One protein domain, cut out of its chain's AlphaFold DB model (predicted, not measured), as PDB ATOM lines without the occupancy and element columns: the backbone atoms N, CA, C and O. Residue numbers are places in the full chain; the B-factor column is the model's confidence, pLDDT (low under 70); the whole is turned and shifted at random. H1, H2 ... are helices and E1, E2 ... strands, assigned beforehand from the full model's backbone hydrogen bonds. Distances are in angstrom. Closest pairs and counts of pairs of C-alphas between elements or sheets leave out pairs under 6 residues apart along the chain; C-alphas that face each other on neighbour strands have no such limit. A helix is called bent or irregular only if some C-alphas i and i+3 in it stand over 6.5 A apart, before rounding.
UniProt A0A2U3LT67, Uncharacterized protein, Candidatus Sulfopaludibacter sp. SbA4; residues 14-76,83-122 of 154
ATOM      1  N   ALA A  14     -60.679 -16.064 -19.820       84.50
ATOM      2  CA  ALA A  14     -59.620 -16.457 -18.891       84.50
ATOM      3  C   ALA A  14     -59.074 -15.306 -18.021       84.50
ATOM      4  O   ALA A  14     -58.313 -15.552 -17.091       84.50
ATOM      5  N   VAL A  15     -59.411 -14.046 -18.314       83.88
ATOM      6  CA  VAL A  15     -58.794 -12.876 -17.658       83.88
ATOM      7  C   VAL A  15     -59.200 -12.743 -16.187       83.88
ATOM      8  O   VAL A  15     -58.387 -12.321 -15.367       83.88
ATOM      9  N   ALA A  16     -60.440 -13.108 -15.864       81.38
ATOM     10  CA  ALA A  16     -60.999 -13.063 -14.512       81.38
ATOM     11  C   ALA A  16     -61.074 -14.454 -13.854       81.38
ATOM     12  O   ALA A  16     -61.731 -14.620 -12.828       81.38
ATOM     13  N   ASP A  17     -60.437 -15.458 -14.458       84.06
ATOM     14  CA  ASP A  17     -60.472 -16.829 -13.968       84.06
ATOM     15  C   ASP A  17     -59.663 -16.942 -12.653       84.06
ATOM     16  O   ASP A  17     -58.490 -16.544 -12.615       84.06
ATOM     17  N   PRO A  18     -60.253 -17.454 -11.557       83.88
ATOM     18  CA  PRO A  18     -59.562 -17.567 -10.275       83.88
ATOM     19  C   PRO A  18     -58.310 -18.454 -10.346       83.88
ATOM     20  O   PRO A  18     -57.327 -18.155  -9.661       83.88
ATOM     21  N   ASP A  19     -58.283 -19.471 -11.215       84.25
ATOM     22  CA  ASP A  19     -57.101 -20.320 -11.408       84.25
ATOM     23  C   ASP A  19     -55.949 -19.518 -12.024       84.25
ATOM     24  O   ASP A  19     -54.784 -19.683 -11.655       84.25
ATOM     25  N   VAL A  20     -56.264 -18.591 -12.936       86.56
ATOM     26  CA  VAL A  20     -55.283 -17.691 -13.555       86.56
ATOM     27  C   VAL A  20     -54.682 -16.752 -12.517       86.56
ATOM     28  O   VAL A  20     -53.459 -16.606 -12.457       86.56
ATOM     29  N   LEU A  21     -55.516 -16.148 -11.669       86.38
ATOM     30  CA  LEU A  21     -55.049 -15.268 -10.597       86.38
ATOM     31  C   LEU A  21     -54.168 -16.025  -9.595       86.38
ATOM     32  O   LEU A  21     -53.113 -15.520  -9.204       86.38
ATOM     33  N   GLN A  22     -54.541 -17.260  -9.246       82.69
ATOM     34  CA  GLN A  22     -53.742 -18.118  -8.375       82.69
ATOM     35  C   GLN A  22     -52.356 -18.400  -8.971       82.69
ATOM     36  O   GLN A  22     -51.354 -18.253  -8.267       82.69
ATOM     37  N   VAL A  23     -52.266 -18.746 -10.264       83.62
ATOM     38  CA  VAL A  23     -50.970 -18.979 -10.931       83.62
ATOM     39  C   VAL A  23     -50.102 -17.738 -10.879       83.62
ATOM     40  O   VAL A  23     -48.919 -17.828 -10.557       83.62
ATOM     41  N   ILE A  24     -50.671 -16.592 -11.245       87.19
ATOM     42  CA  ILE A  24     -49.894 -15.369 -11.404       87.19
ATOM     43  C   ILE A  24     -49.332 -14.909 -10.054       87.19
ATOM     44  O   ILE A  24     -48.187 -14.456 -10.000       87.19
ATOM     45  N   ASN A  25     -50.098 -15.066  -8.972       80.69
ATOM     46  CA  ASN A  25     -49.650 -14.734  -7.622       80.69
ATOM     47  C   ASN A  25     -48.622 -15.739  -7.077       80.69
ATOM     48  O   ASN A  25     -47.699 -15.348  -6.365       80.69
ATOM     49  N   ALA A  26     -48.752 -17.025  -7.418       76.94
ATOM     50  CA  ALA A  26     -47.902 -18.087  -6.878       76.94
ATOM     51  C   ALA A  26     -46.621 -18.351  -7.689       76.94
ATOM     52  O   ALA A  26     -45.667 -18.928  -7.165       76.94
ATOM     53  N   CYS A  27     -46.579 -17.980  -8.972       70.06
ATOM     54  CA  CYS A  27     -45.514 -18.391  -9.881       70.06
ATOM     55  C   CYS A  27     -44.927 -17.218 -10.672       70.06
ATOM     56  O   CYS A  27     -45.616 -16.513 -11.409       70.06
ATOM     57  N   ALA A  28     -43.601 -17.073 -10.609       73.44
ATOM     58  CA  ALA A  28     -42.853 -16.291 -11.584       73.44
ATOM     59  C   ALA A  28     -42.487 -17.203 -12.772       73.44
ATOM     60  O   ALA A  28     -41.613 -18.065 -12.633       73.44
ATOM     61  N   PRO A  29     -43.118 -17.045 -13.950       73.75
ATOM     62  CA  PRO A  29     -42.911 -17.960 -15.057       73.75
ATOM     63  C   PRO A  29     -41.496 -17.819 -15.602       73.75
ATOM     64  O   PRO A  29     -40.948 -16.718 -15.733       73.75
ATOM     65  N   ARG A  30     -40.906 -18.961 -15.944       86.12
ATOM     66  CA  ARG A  30     -39.582 -19.025 -16.557       86.12
ATOM     67  C   ARG A  30     -39.647 -18.545 -18.006       86.12
ATOM     68  O   ARG A  30     -40.728 -18.461 -18.589       86.12
ATOM     69  N   PRO A  31     -38.493 -18.247 -18.624       86.00
ATOM     70  CA  PRO A  31     -38.460 -17.980 -20.047       86.00
ATOM     71  C   PRO A  31     -39.083 -19.129 -20.845       86.00
ATOM     72  O   PRO A  31     -39.945 -18.893 -21.677       86.00
ATOM     73  N   SER A  32     -38.691 -20.372 -20.592       88.56
ATOM     74  CA  SER A  32     -39.233 -21.523 -21.320       88.56
ATOM     75  C   SER A  32     -40.668 -21.872 -20.890       88.56
ATOM     76  O   SER A  32     -40.971 -21.746 -19.699       88.56
ATOM     77  N   PRO A  33     -41.519 -22.360 -21.821       91.44
ATOM     78  CA  PRO A  33     -42.835 -22.908 -21.495       91.44
ATOM     79  C   PRO A  33     -42.753 -23.921 -20.362       91.44
ATOM     80  O   PRO A  33     -41.989 -24.882 -20.431       91.44
ATOM     81  N   THR A  34     -43.524 -23.675 -19.310       91.56
ATOM     82  CA  THR A  34     -43.631 -24.558 -18.153       91.56
ATOM     83  C   THR A  34     -45.055 -25.079 -18.091       91.56
ATOM     84  O   THR A  34     -45.990 -24.285 -18.009       91.56
ATOM     85  N   LEU A  35     -45.212 -26.401 -18.152       91.69
ATOM     86  CA  LEU A  35     -46.501 -27.062 -17.974       91.69
ATOM     87  C   LEU A  35     -46.797 -27.203 -16.482       91.69
ATOM     88  O   LEU A  35     -45.965 -27.673 -15.709       91.69
ATOM     89  N   MET A  36     -48.004 -26.819 -16.104       90.94
ATOM     90  CA  MET A  36     -48.546 -26.884 -14.759       90.94
ATOM     91  C   MET A  36     -49.941 -27.510 -14.802       90.94
ATOM     92  O   MET A  36     -50.617 -27.501 -15.834       90.94
ATOM     93  N   ARG A  37     -50.380 -28.048 -13.665       90.31
ATOM     94  CA  ARG A  37     -51.760 -28.495 -13.459       90.31
ATOM     95  C   ARG A  37     -52.318 -27.828 -12.218       90.31
ATOM     96  O   ARG A  37     -51.696 -27.914 -11.163       90.31
ATOM     97  N   ILE A  38     -53.471 -27.187 -12.353       86.25
ATOM     98  CA  ILE A  38     -54.171 -26.502 -11.263       86.25
ATOM     99  C   ILE A  38     -55.636 -26.866 -11.371       86.25
ATOM    100  O   ILE A  38     -56.199 -26.772 -12.455       86.25
ATOM    101  N   ASN A  39     -56.217 -27.353 -10.276       86.38
ATOM    102  CA  ASN A  39     -57.623 -27.762 -10.223       86.38
ATOM    103  C   ASN A  39     -58.031 -28.702 -11.379       86.38
ATOM    104  O   ASN A  39     -59.131 -28.639 -11.911       86.38
ATOM    105  N   GLY A  40     -57.106 -29.579 -11.795       86.81
ATOM    106  CA  GLY A  40     -57.293 -30.510 -12.914       86.81
ATOM    107  C   GLY A  40     -57.063 -29.913 -14.309       86.81
ATOM    108  O   GLY A  40     -56.905 -30.668 -15.265       86.81
ATOM    109  N   ARG A  41     -56.949 -28.588 -14.432       89.81
ATOM    110  CA  ARG A  41     -56.736 -27.873 -15.692       89.81
ATOM    111  C   ARG A  41     -55.256 -27.752 -16.036       89.81
ATOM    112  O   ARG A  41     -54.417 -27.473 -15.176       89.81
ATOM    113  N   VAL A  42     -54.921 -27.947 -17.310       93.00
ATOM    114  CA  VAL A  42     -53.555 -27.741 -17.810       93.00
ATOM    115  C   VAL A  42     -53.319 -26.257 -18.057       93.00
ATOM    116  O   VAL A  42     -54.044 -25.616 -18.818       93.00
ATOM    117  N   VAL A  43     -52.255 -25.741 -17.453       93.50
ATOM    118  CA  VAL A  43     -51.789 -24.367 -17.625       93.50
ATOM    119  C   VAL A  43     -50.373 -24.409 -18.179       93.50
ATOM    120  O   VAL A  43     -49.515 -25.099 -17.636       93.50
ATOM    121  N   ILE A  44     -50.101 -23.669 -19.247       94.56
ATOM    122  CA  ILE A  44     -48.745 -23.480 -19.761       94.56
ATOM    123  C   ILE A  44     -48.371 -22.016 -19.599       94.56
ATOM    124  O   ILE A  44     -49.012 -21.138 -20.173       94.56
ATOM    125  N   ALA A  45     -47.320 -21.755 -18.824       93.69
ATOM    126  CA  ALA A  45     -46.881 -20.405 -18.499       93.69
ATOM    127  C   ALA A  45     -45.455 -20.126 -18.986       93.69
ATOM    128  O   ALA A  45     -44.574 -20.983 -18.877       93.69
ATOM    129  N   TYR A  46     -45.208 -18.919 -19.499       93.31
ATOM    130  CA  TYR A  46     -43.858 -18.453 -19.824       93.31
ATOM    131  C   TYR A  46     -43.712 -16.924 -19.797       93.31
ATOM    132  O   TYR A  46     -44.683 -16.178 -19.906       93.31
ATOM    133  N   SER A  47     -42.468 -16.454 -19.641       91.06
ATOM    134  CA  SER A  47     -42.109 -15.034 -19.519       91.06
ATOM    135  C   SER A  47     -41.183 -14.568 -20.630       91.06
ATOM    136  O   SER A  47     -40.142 -15.181 -20.857       91.06
ATOM    137  N   ARG A  48     -41.497 -13.452 -21.295       90.31
ATOM    138  CA  ARG A  48     -40.693 -12.890 -22.393       90.31
ATOM    139  C   ARG A  48     -40.587 -11.379 -22.309       90.31
ATOM    140  O   ARG A  48     -41.448 -10.706 -21.768       90.31
ATOM    141  N   THR A  49     -39.557 -10.823 -22.940       88.88
ATOM    142  CA  THR A  49     -39.380  -9.364 -23.041       88.88
ATOM    143  C   THR A  49     -40.249  -8.709 -24.114       88.88
ATOM    144  O   THR A  49     -40.369  -7.490 -24.156       88.88
ATOM    145  N   ARG A  50     -40.855  -9.513 -24.992       87.62
ATOM    146  CA  ARG A  50     -41.769  -9.091 -26.057       87.62
ATOM    147  C   ARG A  50     -42.839 -10.152 -26.270       87.62
ATOM    148  O   ARG A  50     -42.575 -11.331 -26.034       87.62
ATOM    149  N   ALA A  51     -44.006  -9.744 -26.761       84.88
ATOM    150  CA  ALA A  51     -45.063 -10.678 -27.124       84.88
ATOM    151  C   ALA A  51     -44.588 -11.627 -28.235       84.88
ATOM    152  O   ALA A  51     -44.118 -11.191 -29.293       84.88
ATOM    153  N   PHE A  52     -44.707 -12.929 -27.992       88.06
ATOM    154  CA  PHE A  52     -44.569 -13.952 -29.019       88.06
ATOM    155  C   PHE A  52     -45.295 -15.231 -28.614       88.06
ATOM    156  O   PHE A  52     -45.462 -15.512 -27.424       88.06
ATOM    157  N   ILE A  53     -45.679 -16.015 -29.616       89.19
ATOM    158  CA  ILE A  53     -46.297 -17.327 -29.420       89.19
ATOM    159  C   ILE A  53     -45.245 -18.417 -29.617       89.19
ATOM    160  O   ILE A  53     -44.541 -18.431 -30.630       89.19
ATOM    161  N   ASP A  54     -45.105 -19.283 -28.617       92.50
ATOM    162  CA  ASP A  54     -44.275 -20.485 -28.682       92.50
ATOM    163  C   ASP A  54     -45.130 -21.637 -29.225       92.50
ATOM    164  O   ASP A  54     -46.184 -21.941 -28.663       92.50
ATOM    165  N   ARG A  55     -44.711 -22.240 -30.341       92.19
ATOM    166  CA  ARG A  55     -45.450 -23.325 -30.994       92.19
ATOM    167  C   ARG A  55     -45.627 -24.512 -30.063       92.19
ATOM    168  O   ARG A  55     -46.734 -25.022 -29.964       92.19
ATOM    169  N   ASP A  56     -44.571 -24.903 -29.358       91.75
ATOM    170  CA  ASP A  56     -44.611 -26.078 -28.488       91.75
ATOM    171  C   ASP A  56     -45.586 -25.839 -27.328       91.75
ATOM    172  O   ASP A  56     -46.321 -26.740 -26.932       91.75
ATOM    173  N   ALA A  57     -45.648 -24.600 -26.820       93.12
ATOM    174  CA  ALA A  57     -46.643 -24.212 -25.824       93.12
ATOM    175  C   ALA A  57     -48.067 -24.293 -26.385       93.12
ATOM    176  O   ALA A  57     -48.950 -24.793 -25.703       93.12
ATOM    177  N   TRP A  58     -48.297 -23.835 -27.620       93.38
ATOM    178  CA  TRP A  58     -49.607 -23.951 -28.266       93.38
ATOM    179  C   TRP A  58     -50.000 -25.419 -28.457       93.38
ATOM    180  O   TRP A  58     -51.072 -25.835 -28.031       93.38
ATOM    181  N   GLU A  59     -49.138 -26.218 -29.079       92.19
ATOM    182  CA  GLU A  59     -49.431 -27.611 -29.423       92.19
ATOM    183  C   GLU A  59     -49.662 -28.485 -28.184       92.19
ATOM    184  O   GLU A  59     -50.490 -29.395 -28.233       92.19
ATOM    185  N   ALA A  60     -49.003 -28.170 -27.064       92.62
ATOM    186  CA  ALA A  60     -49.170 -28.872 -25.795       92.62
ATOM    187  C   ALA A  60     -50.427 -28.468 -24.994       92.62
ATOM    188  O   ALA A  60     -50.761 -29.151 -24.022       92.62
ATOM    189  N   LEU A  61     -51.134 -27.388 -25.352       93.75
ATOM    190  CA  LEU A  61     -52.375 -27.004 -24.665       93.75
ATOM    191  C   LEU A  61     -53.509 -27.965 -25.029       93.75
ATOM    192  O   LEU A  61     -53.781 -28.127 -26.212       93.75
ATOM    193  N   PRO A  62     -54.256 -28.548 -24.085       94.50
ATOM    194  CA  PRO A  62     -55.516 -29.213 -24.414       94.50
ATOM    195  C   PRO A  62     -56.600 -28.193 -24.811       94.50
ATOM    196  O   PRO A  62     -56.409 -26.982 -24.686       94.50
ATOM    197  N   SER A  63     -57.746 -28.671 -25.305       91.94
ATOM    198  CA  SER A  63     -58.870 -27.832 -25.765       91.94
ATOM    199  C   SER A  63     -59.428 -26.890 -24.697       91.94
ATOM    200  O   SER A  63     -59.903 -25.810 -25.020       91.94
ATOM    201  N   ASP A  64     -59.352 -27.285 -23.432       90.50
ATOM    202  CA  ASP A  64     -59.763 -26.519 -22.256       90.50
ATOM    203  C   ASP A  64     -58.584 -25.815 -21.557       90.50
ATOM    204  O   ASP A  64     -58.775 -25.117 -20.560       90.50
ATOM    205  N   GLY A  65     -57.362 -25.968 -22.074       93.62
ATOM    206  CA  GLY A  65     -56.133 -25.483 -21.451       93.62
ATOM    207  C   GLY A  65     -55.990 -23.961 -21.433       93.62
ATOM    208  O   GLY A  65     -56.620 -23.240 -22.215       93.62
ATOM    209  N   LEU A  66     -55.108 -23.487 -20.549       94.12
ATOM    210  CA  LEU A  66     -54.776 -22.074 -20.367       94.12
ATOM    211  C   LEU A  66     -53.332 -21.774 -20.748       94.12
ATOM    212  O   LEU A  66     -52.398 -22.406 -20.259       94.12
ATOM    213  N   LEU A  67     -53.148 -20.741 -21.557       94.44
ATOM    214  CA  LEU A  67     -51.865 -20.126 -21.837       94.44
ATOM    215  C   LEU A  67     -51.706 -18.858 -21.007       94.44
ATOM    216  O   LEU A  67     -52.500 -17.927 -21.139       94.44
ATOM    217  N   LEU A  68     -50.633 -18.794 -20.222       93.88
ATOM    218  CA  LEU A  68     -50.249 -17.601 -19.480       93.88
ATOM    219  C   LEU A  68     -48.934 -17.039 -20.009       93.88
ATOM    220  O   LEU A  68     -47.867 -17.641 -19.887       93.88
ATOM    221  N   LEU A  69     -49.004 -15.844 -20.577       93.56
ATOM    222  CA  LEU A  69     -47.847 -15.128 -21.088       93.56
ATOM    223  C   LEU A  69     -47.576 -13.913 -20.208       93.56
ATOM    224  O   LEU A  69     -48.357 -12.965 -20.180       93.56
ATOM    225  N   ARG A  70     -46.420 -13.896 -19.548       92.44
ATOM    226  CA  ARG A  70     -45.893 -12.680 -18.933       92.44
ATOM    227  C   ARG A  70     -45.023 -11.941 -19.944       92.44
ATOM    228  O   ARG A  70     -44.006 -12.466 -20.393       92.44
ATOM    229  N   VAL A  71     -45.383 -10.706 -20.280       90.56
ATOM    230  CA  VAL A  71     -44.543  -9.811 -21.086       90.56
ATOM    231  C   VAL A  71     -43.903  -8.778 -20.171       90.56
ATOM    232  O   VAL A  71     -44.596  -8.020 -19.497       90.56
ATOM    233  N   TRP A  72     -42.576  -8.733 -20.147       88.06
ATOM    234  CA  TRP A  72     -41.793  -7.801 -19.340       88.06
ATOM    235  C   TRP A  72     -40.748  -7.073 -20.197       88.06
ATOM    236  O   TRP A  72     -39.587  -7.494 -20.264       88.06
ATOM    237  N   PRO A  73     -41.148  -6.002 -20.905       83.50
ATOM    238  CA  PRO A  73     -40.215  -5.192 -21.676       83.50
ATOM    239  C   PRO A  73     -39.224  -4.473 -20.751       83.50
ATOM    240  O   PRO A  73     -39.534  -4.135 -19.608       83.50
ATOM    241  N   ARG A  74     -37.998  -4.248 -21.240       82.81
ATOM    242  CA  ARG A  74     -36.962  -3.553 -20.462       82.81
ATOM    243  C   ARG A  74     -37.407  -2.119 -20.166       82.81
ATOM    244  O   ARG A  74     -37.781  -1.400 -21.085       82.81
ATOM    245  N   GLY A  75     -37.320  -1.713 -18.899       77.00
ATOM    246  CA  GLY A  75     -37.660  -0.354 -18.466       77.00
ATOM    247  C   GLY A  75     -39.160  -0.079 -18.311       77.00
ATOM    248  O   GLY A  75     -39.529   1.064 -18.070       77.00
ATOM    249  N   THR A  76     -40.024  -1.094 -18.422       79.06
ATOM    250  CA  THR A  76     -41.474  -0.950 -18.223       79.06
ATOM    251  C   THR A  76     -42.018  -2.002 -17.258       79.06
ATOM    252  O   THR A  76     -41.399  -3.044 -17.027       79.06
ATOM    253  N   LEU A  83     -55.027 -16.618 -21.993       93.75
ATOM    254  CA  LEU A  83     -55.822 -17.079 -23.123       93.75
ATOM    255  C   LEU A  83     -56.158 -18.551 -22.943       93.75
ATOM    256  O   LEU A  83     -55.285 -19.362 -22.643       93.75
ATOM    257  N   THR A  84     -57.401 -18.922 -23.204       93.62
ATOM    258  CA  THR A  84     -57.762 -20.318 -23.458       93.62
ATOM    259  C   THR A  84     -57.251 -20.770 -24.830       93.62
ATOM    260  O   THR A  84     -56.968 -19.948 -25.712       93.62
ATOM    261  N   ARG A  85     -57.169 -22.086 -25.065       93.44
ATOM    262  CA  ARG A  85     -56.834 -22.616 -26.398       93.44
ATOM    263  C   ARG A  85     -57.776 -22.110 -27.514       93.44
ATOM    264  O   ARG A  85     -57.246 -21.663 -28.533       93.44
ATOM    265  N   PRO A  86     -59.115 -22.085 -27.356       92.00
ATOM    266  CA  PRO A  86     -60.013 -21.539 -28.374       92.00
ATOM    267  C   PRO A  86     -59.788 -20.046 -28.643       92.00
ATOM    268  O   PRO A  86     -59.893 -19.603 -29.784       92.00
ATOM    269  N   GLU A  87     -59.447 -19.253 -27.623       91.81
ATOM    270  CA  GLU A  87     -59.140 -17.827 -27.789       91.81
ATOM    271  C   GLU A  87     -57.824 -17.601 -28.532       91.81
ATOM    272  O   GLU A  87     -57.755 -16.735 -29.412       91.81
ATOM    273  N   LEU A  88     -56.801 -18.399 -28.213       91.38
ATOM    274  CA  LEU A  88     -55.524 -18.415 -28.918       91.38
ATOM    275  C   LEU A  88     -55.733 -18.761 -30.396       91.38
ATOM    276  O   LEU A  88     -55.256 -18.034 -31.268       91.38
ATOM    277  N   GLU A  89     -56.493 -19.821 -30.678       91.44
ATOM    278  CA  GLU A  89     -56.839 -20.239 -32.037       91.44
ATOM    279  C   GLU A  89     -57.631 -19.147 -32.758       91.44
ATOM    280  O   GLU A  89     -57.163 -18.617 -33.759       91.44
ATOM    281  N   ARG A  90     -58.747 -18.673 -32.208       88.69
ATOM    282  CA  ARG A  90     -59.547 -17.598 -32.816       88.69
ATOM    283  C   ARG A  90     -58.730 -16.344 -33.158       88.69
ATOM    284  O   ARG A  90     -58.995 -15.703 -34.173       88.69
ATOM    285  N   THR A  91     -57.759 -15.980 -32.323       86.00
ATOM    286  CA  THR A  91     -56.988 -14.733 -32.479       86.00
ATOM    287  C   THR A  91     -55.786 -14.896 -33.410       86.00
ATOM    288  O   THR A  91     -55.435 -13.965 -34.141       86.00
ATOM    289  N   PHE A  92     -55.142 -16.065 -33.399       86.94
ATOM    290  CA  PHE A  92     -53.849 -16.278 -34.049       86.94
ATOM    291  C   PHE A  92     -53.815 -17.444 -35.037       86.94
ATOM    292  O   PHE A  92     -52.733 -17.749 -35.531       86.94
ATOM    293  N   ASP A  93     -54.936 -18.086 -35.377       88.00
ATOM    294  CA  ASP A  93     -54.975 -19.234 -36.303       88.00
ATOM    295  C   ASP A  93     -54.311 -18.936 -37.661       88.00
ATOM    296  O   ASP A  93     -53.648 -19.789 -38.246       88.00
ATOM    297  N   GLU A  94     -54.351 -17.682 -38.117       84.44
ATOM    298  CA  GLU A  94     -53.617 -17.231 -39.307       84.44
ATOM    299  C   GLU A  94     -52.103 -17.509 -39.239       84.44
ATOM    300  O   GLU A  94     -51.463 -17.712 -40.268       84.44
ATOM    301  N   VAL A  95     -51.513 -17.562 -38.040       84.75
ATOM    302  CA  VAL A  95     -50.111 -17.947 -37.828       84.75
ATOM    303  C   VAL A  95     -49.880 -19.410 -38.221       84.75
ATOM    304  O   VAL A  95     -48.879 -19.705 -38.880       84.75
ATOM    305  N   ARG A  96     -50.821 -20.310 -37.904       84.88
ATOM    306  CA  ARG A  96     -50.760 -21.741 -38.263       84.88
ATOM    307  C   ARG A  96     -50.866 -21.974 -39.763       84.88
ATOM    308  O   ARG A  96     -50.295 -22.925 -40.281       84.88
ATOM    309  N   LYS A  97     -51.549 -21.075 -40.475       86.06
ATOM    310  CA  LYS A  97     -51.688 -21.120 -41.939       86.06
ATOM    311  C   LYS A  97     -50.432 -20.653 -42.681       86.06
ATOM    312  O   LYS A  97     -50.348 -20.790 -43.900       86.06
ATOM    313  N   THR A  98     -49.443 -20.088 -41.984       85.38
ATOM    314  CA  THR A  98     -48.200 -19.642 -42.628       85.38
ATOM    315  C   THR A  98     -47.304 -20.820 -43.009       85.38
ATOM    316  O   THR A  98     -47.191 -21.799 -42.278       85.38
ATOM    317  N   ARG A  99     -46.562 -20.696 -44.120       86.50
ATOM    318  CA  ARG A  99     -45.559 -21.703 -44.531       86.50
ATOM    319  C   ARG A  99     -44.475 -21.941 -43.474       86.50
ATOM    320  O   ARG A  99     -43.876 -23.009 -43.441       86.50
ATOM    321  N   SER A 100     -44.225 -20.945 -42.625       85.44
ATOM    322  CA  SER A 100     -43.269 -21.027 -41.523       85.44
ATOM    323  C   SER A 100     -43.751 -21.865 -40.339       85.44
ATOM    324  O   SER A 100     -42.911 -22.199 -39.511       85.44
ATOM    325  N   TRP A 101     -45.044 -22.232 -40.262       87.00
ATOM    326  CA  TRP A 101     -45.620 -22.952 -39.113       87.00
ATOM    327  C   TRP A 101     -44.783 -24.168 -38.685       87.00
ATOM    328  O   TRP A 101     -44.400 -24.333 -37.524       87.00
ATOM    329  N   ASN A 102     -44.432 -24.993 -39.672       86.19
ATOM    330  CA  ASN A 102     -43.728 -26.252 -39.450       86.19
ATOM    331  C   ASN A 102     -42.222 -26.070 -39.204       86.19
ATOM    332  O   ASN A 102     -41.594 -26.938 -38.601       86.19
ATOM    333  N   SER A 103     -41.640 -24.948 -39.626       86.19
ATOM    334  CA  SER A 103     -40.192 -24.704 -39.612       86.19
ATOM    335  C   SER A 103     -39.730 -23.733 -38.525       86.19
ATOM    336  O   SER A 103     -38.535 -23.659 -38.246       86.19
ATOM    337  N   VAL A 104     -40.648 -23.008 -37.881       87.31
ATOM    338  CA  VAL A 104     -40.328 -22.024 -36.842       87.31
ATOM    339  C   VAL A 104     -41.058 -22.353 -35.544       87.31
ATOM    340  O   VAL A 104     -42.269 -22.566 -35.517       87.31
ATOM    341  N   ARG A 105     -40.309 -22.341 -34.438       88.19
ATOM    342  CA  ARG A 105     -40.850 -22.547 -33.088       88.19
ATOM    343  C   ARG A 105     -41.439 -21.274 -32.472       88.19
ATOM    344  O   ARG A 105     -42.424 -21.345 -31.749       88.19
ATOM    345  N   HIS A 106     -40.840 -20.110 -32.725       89.19
ATOM    346  CA  HIS A 106     -41.215 -18.856 -32.063       89.19
ATOM    347  C   HIS A 106     -41.766 -17.820 -33.049       89.19
ATOM    348  O   HIS A 106     -41.067 -17.387 -33.967       89.19
ATOM    349  N   TYR A 107     -42.985 -17.342 -32.803       87.88
ATOM    350  CA  TYR A 107     -43.657 -16.339 -33.632       87.88
ATOM    351  C   TYR A 107     -43.597 -14.966 -32.990       87.88
ATOM    352  O   TYR A 107     -44.453 -14.593 -32.187       87.88
ATOM    353  N   HIS A 108     -42.559 -14.208 -33.337       85.81
ATOM    354  CA  HIS A 108     -42.354 -12.863 -32.815       85.81
ATOM    355  C   HIS A 108     -43.260 -11.835 -33.492       85.81
ATOM    356  O   HIS A 108     -43.269 -11.699 -34.717       85.81
ATOM    357  N   PHE A 109     -43.937 -11.027 -32.680       82.75
ATOM    358  CA  PHE A 109     -44.656  -9.856 -33.163       82.75
ATOM    359  C   PHE A 109     -43.741  -8.631 -33.094       82.75
ATOM    360  O   PHE A 109     -43.214  -8.298 -32.035       82.75
ATOM    361  N   ARG A 110     -43.518  -7.970 -34.240       78.81
ATOM    362  CA  ARG A 110     -42.716  -6.729 -34.304       78.81
ATOM    363  C   ARG A 110     -43.384  -5.573 -33.563       78.81
ATOM    364  O   ARG A 110     -42.701  -4.754 -32.966       78.81
ATOM    365  N   VAL A 111     -44.709  -5.528 -33.632       80.69
ATOM    366  CA  VAL A 111     -45.570  -4.574 -32.932       80.69
ATOM    367  C   VAL A 111     -46.463  -5.386 -32.012       80.69
ATOM    368  O   VAL A 111     -46.912  -6.462 -32.413       80.69
ATOM    369  N   PHE A 112     -46.699  -4.891 -30.799       80.88
ATOM    370  CA  PHE A 112     -47.588  -5.551 -29.854       80.88
ATOM    371  C   PHE A 112     -48.981  -5.741 -30.492       80.88
ATOM    372  O   PHE A 112     -49.562  -4.759 -30.964       80.88
ATOM    373  N   PRO A 113     -49.506  -6.977 -30.593       82.44
ATOM    374  CA  PRO A 113     -50.819  -7.209 -31.185       82.44
ATOM    375  C   PRO A 113     -51.915  -6.539 -30.351       82.44
ATOM    376  O   PRO A 113     -52.097  -6.904 -29.196       82.44
ATOM    377  N   ALA A 114     -52.678  -5.611 -30.935       82.25
ATOM    378  CA  ALA A 114     -53.765  -4.922 -30.227       82.25
ATOM    379  C   ALA A 114     -54.806  -5.899 -29.648       82.25
ATOM    380  O   ALA A 114     -55.313  -5.682 -28.554       82.25
ATOM    381  N   ALA A 115     -55.052  -7.022 -30.335       82.12
ATOM    382  CA  ALA A 115     -55.928  -8.083 -29.844       82.12
ATOM    383  C   ALA A 115     -55.463  -8.717 -28.517       82.12
ATOM    384  O   ALA A 115     -56.295  -9.248 -27.791       82.12
ATOM    385  N   LEU A 116     -54.166  -8.657 -28.167       85.94
ATOM    386  CA  LEU A 116     -53.695  -9.161 -26.870       85.94
ATOM    387  C   LEU A 116     -54.190  -8.330 -25.690       85.94
ATOM    388  O   LEU A 116     -54.304  -8.877 -24.599       85.94
ATOM    389  N   GLU A 117     -54.519  -7.051 -25.883       87.38
ATOM    390  CA  GLU A 117     -55.024  -6.209 -24.789       87.38
ATOM    391  C   GLU A 117     -56.347  -6.740 -24.220       87.38
ATOM    392  O   GLU A 117     -56.577  -6.635 -23.020       87.38
ATOM    393  N   ALA A 118     -57.174  -7.399 -25.041       86.31
ATOM    394  CA  ALA A 118     -58.405  -8.047 -24.583       86.31
ATOM    395  C   ALA A 118     -58.151  -9.205 -23.600       86.31
ATOM    396  O   ALA A 118     -59.033  -9.562 -22.825       86.31
ATOM    397  N   PHE A 119     -56.949  -9.783 -23.618       91.25
ATOM    398  CA  PHE A 119     -56.540 -10.916 -22.784       91.25
ATOM    399  C   PHE A 119     -55.647 -10.495 -21.614       91.25
ATOM    400  O   PHE A 119     -55.066 -11.346 -20.937       91.25
ATOM    401  N   ARG A 120     -55.472  -9.189 -21.398       91.06
ATOM    402  CA  ARG A 120     -54.605  -8.671 -20.346       91.06
ATOM    403  C   ARG A 120     -55.244  -8.879 -18.978       91.06
ATOM    404  O   ARG A 120     -56.344  -8.403 -18.722       91.06
ATOM    405  N   VAL A 121     -54.508  -9.517 -18.073       88.81
ATOM    406  CA  VAL A 121     -54.910  -9.679 -16.674       88.81
ATOM    407  C   VAL A 121     -54.674  -8.372 -15.928       88.81
ATOM    408  O   VAL A 121     -53.534  -7.973 -15.671       88.81
ATOM    409  N   CYS A 122     -55.769  -7.695 -15.589       78.94
ATOM    410  CA  CYS A 122     -55.765  -6.556 -14.685       78.94
ATOM    411  C   CYS A 122     -55.673  -7.078 -13.254       78.94
ATOM    412  O   CYS A 122     -56.680  -7.413 -12.641       78.94
TER     413      CYS A 122
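Overview. This is residues 14 to 76 and 83 to 122 of the 154 residues of an uncharacterized protein of Candidatus Sulfopaludibacter sp. SbA4 (UniProt A0A2U3LT67). A strongly twisted sheet of three strands, E1, E2 and E4, runs through the middle, with H1 over it at one end of the domain. Beyond the sheet from H1 lie H2, H3 and the small antiparallel pair E3 and E5, and H4 sits near H3. The 103 printed residues run H1 E1 E2 E3 H2 E4 H3 E5 H4; the class is mixed, helices and strands, and the larger sheet, order E1 E2 E4, is mixed. The whole is compact, with a radius of gyration of the C-alphas of 13.2 A and spans of 37 by 35 by 24 A.

Along the chain. Find C-alpha 41 at (-56.736, -27.873, -15.692); from there E2 runs 23.0 A to residue 48. Beside it are E1, residues 34 to 38, and E4, residues 66 to 71, 16.0 A. H1, residues 18 to 26, begins at (-59.562, -17.567, -10.275). Look next for E3, residues 52 to 54, H2, 55 to 60, and E5, 106 to 108. H3, residues 85 to 96, 13.4 A, is irregular: C-alphas 91 and 94 are 8.0 A apart. H4, 114 to 119, ends at (-56.540, -10.916, -22.784).

Arrangement. E1 and E2 form an antiparallel hairpin, N 36 to O 43 at 2.8 A; E2 and E4 are parallel, N 44 to O 66 at 2.8 A. H1 is on this sheet over E2, at a height of 8.7 A. H2 and H3 only graze it. E3 and E5 are antiparallel, N 107 to O 53 at 2.9 A. H3 and H4 are close but not clearly touching, the closest C-alphas, of Thr 91 and Ala 115, 7.2 A apart. Every O i to N i+4 pair is within hydrogen-bond range in H1 and H2, 5 of 8 in H3 and 0 of 2 in H4, where 3 of 3 O i to N i+3 pairs are.

Size, cuts and confidence. Residues 77 to 82 are not printed; C-alphas 76 and 83 are 22.1 A apart across the cut. Of the links printed whole, none is long. No printed residue is under 70 in pLDDT.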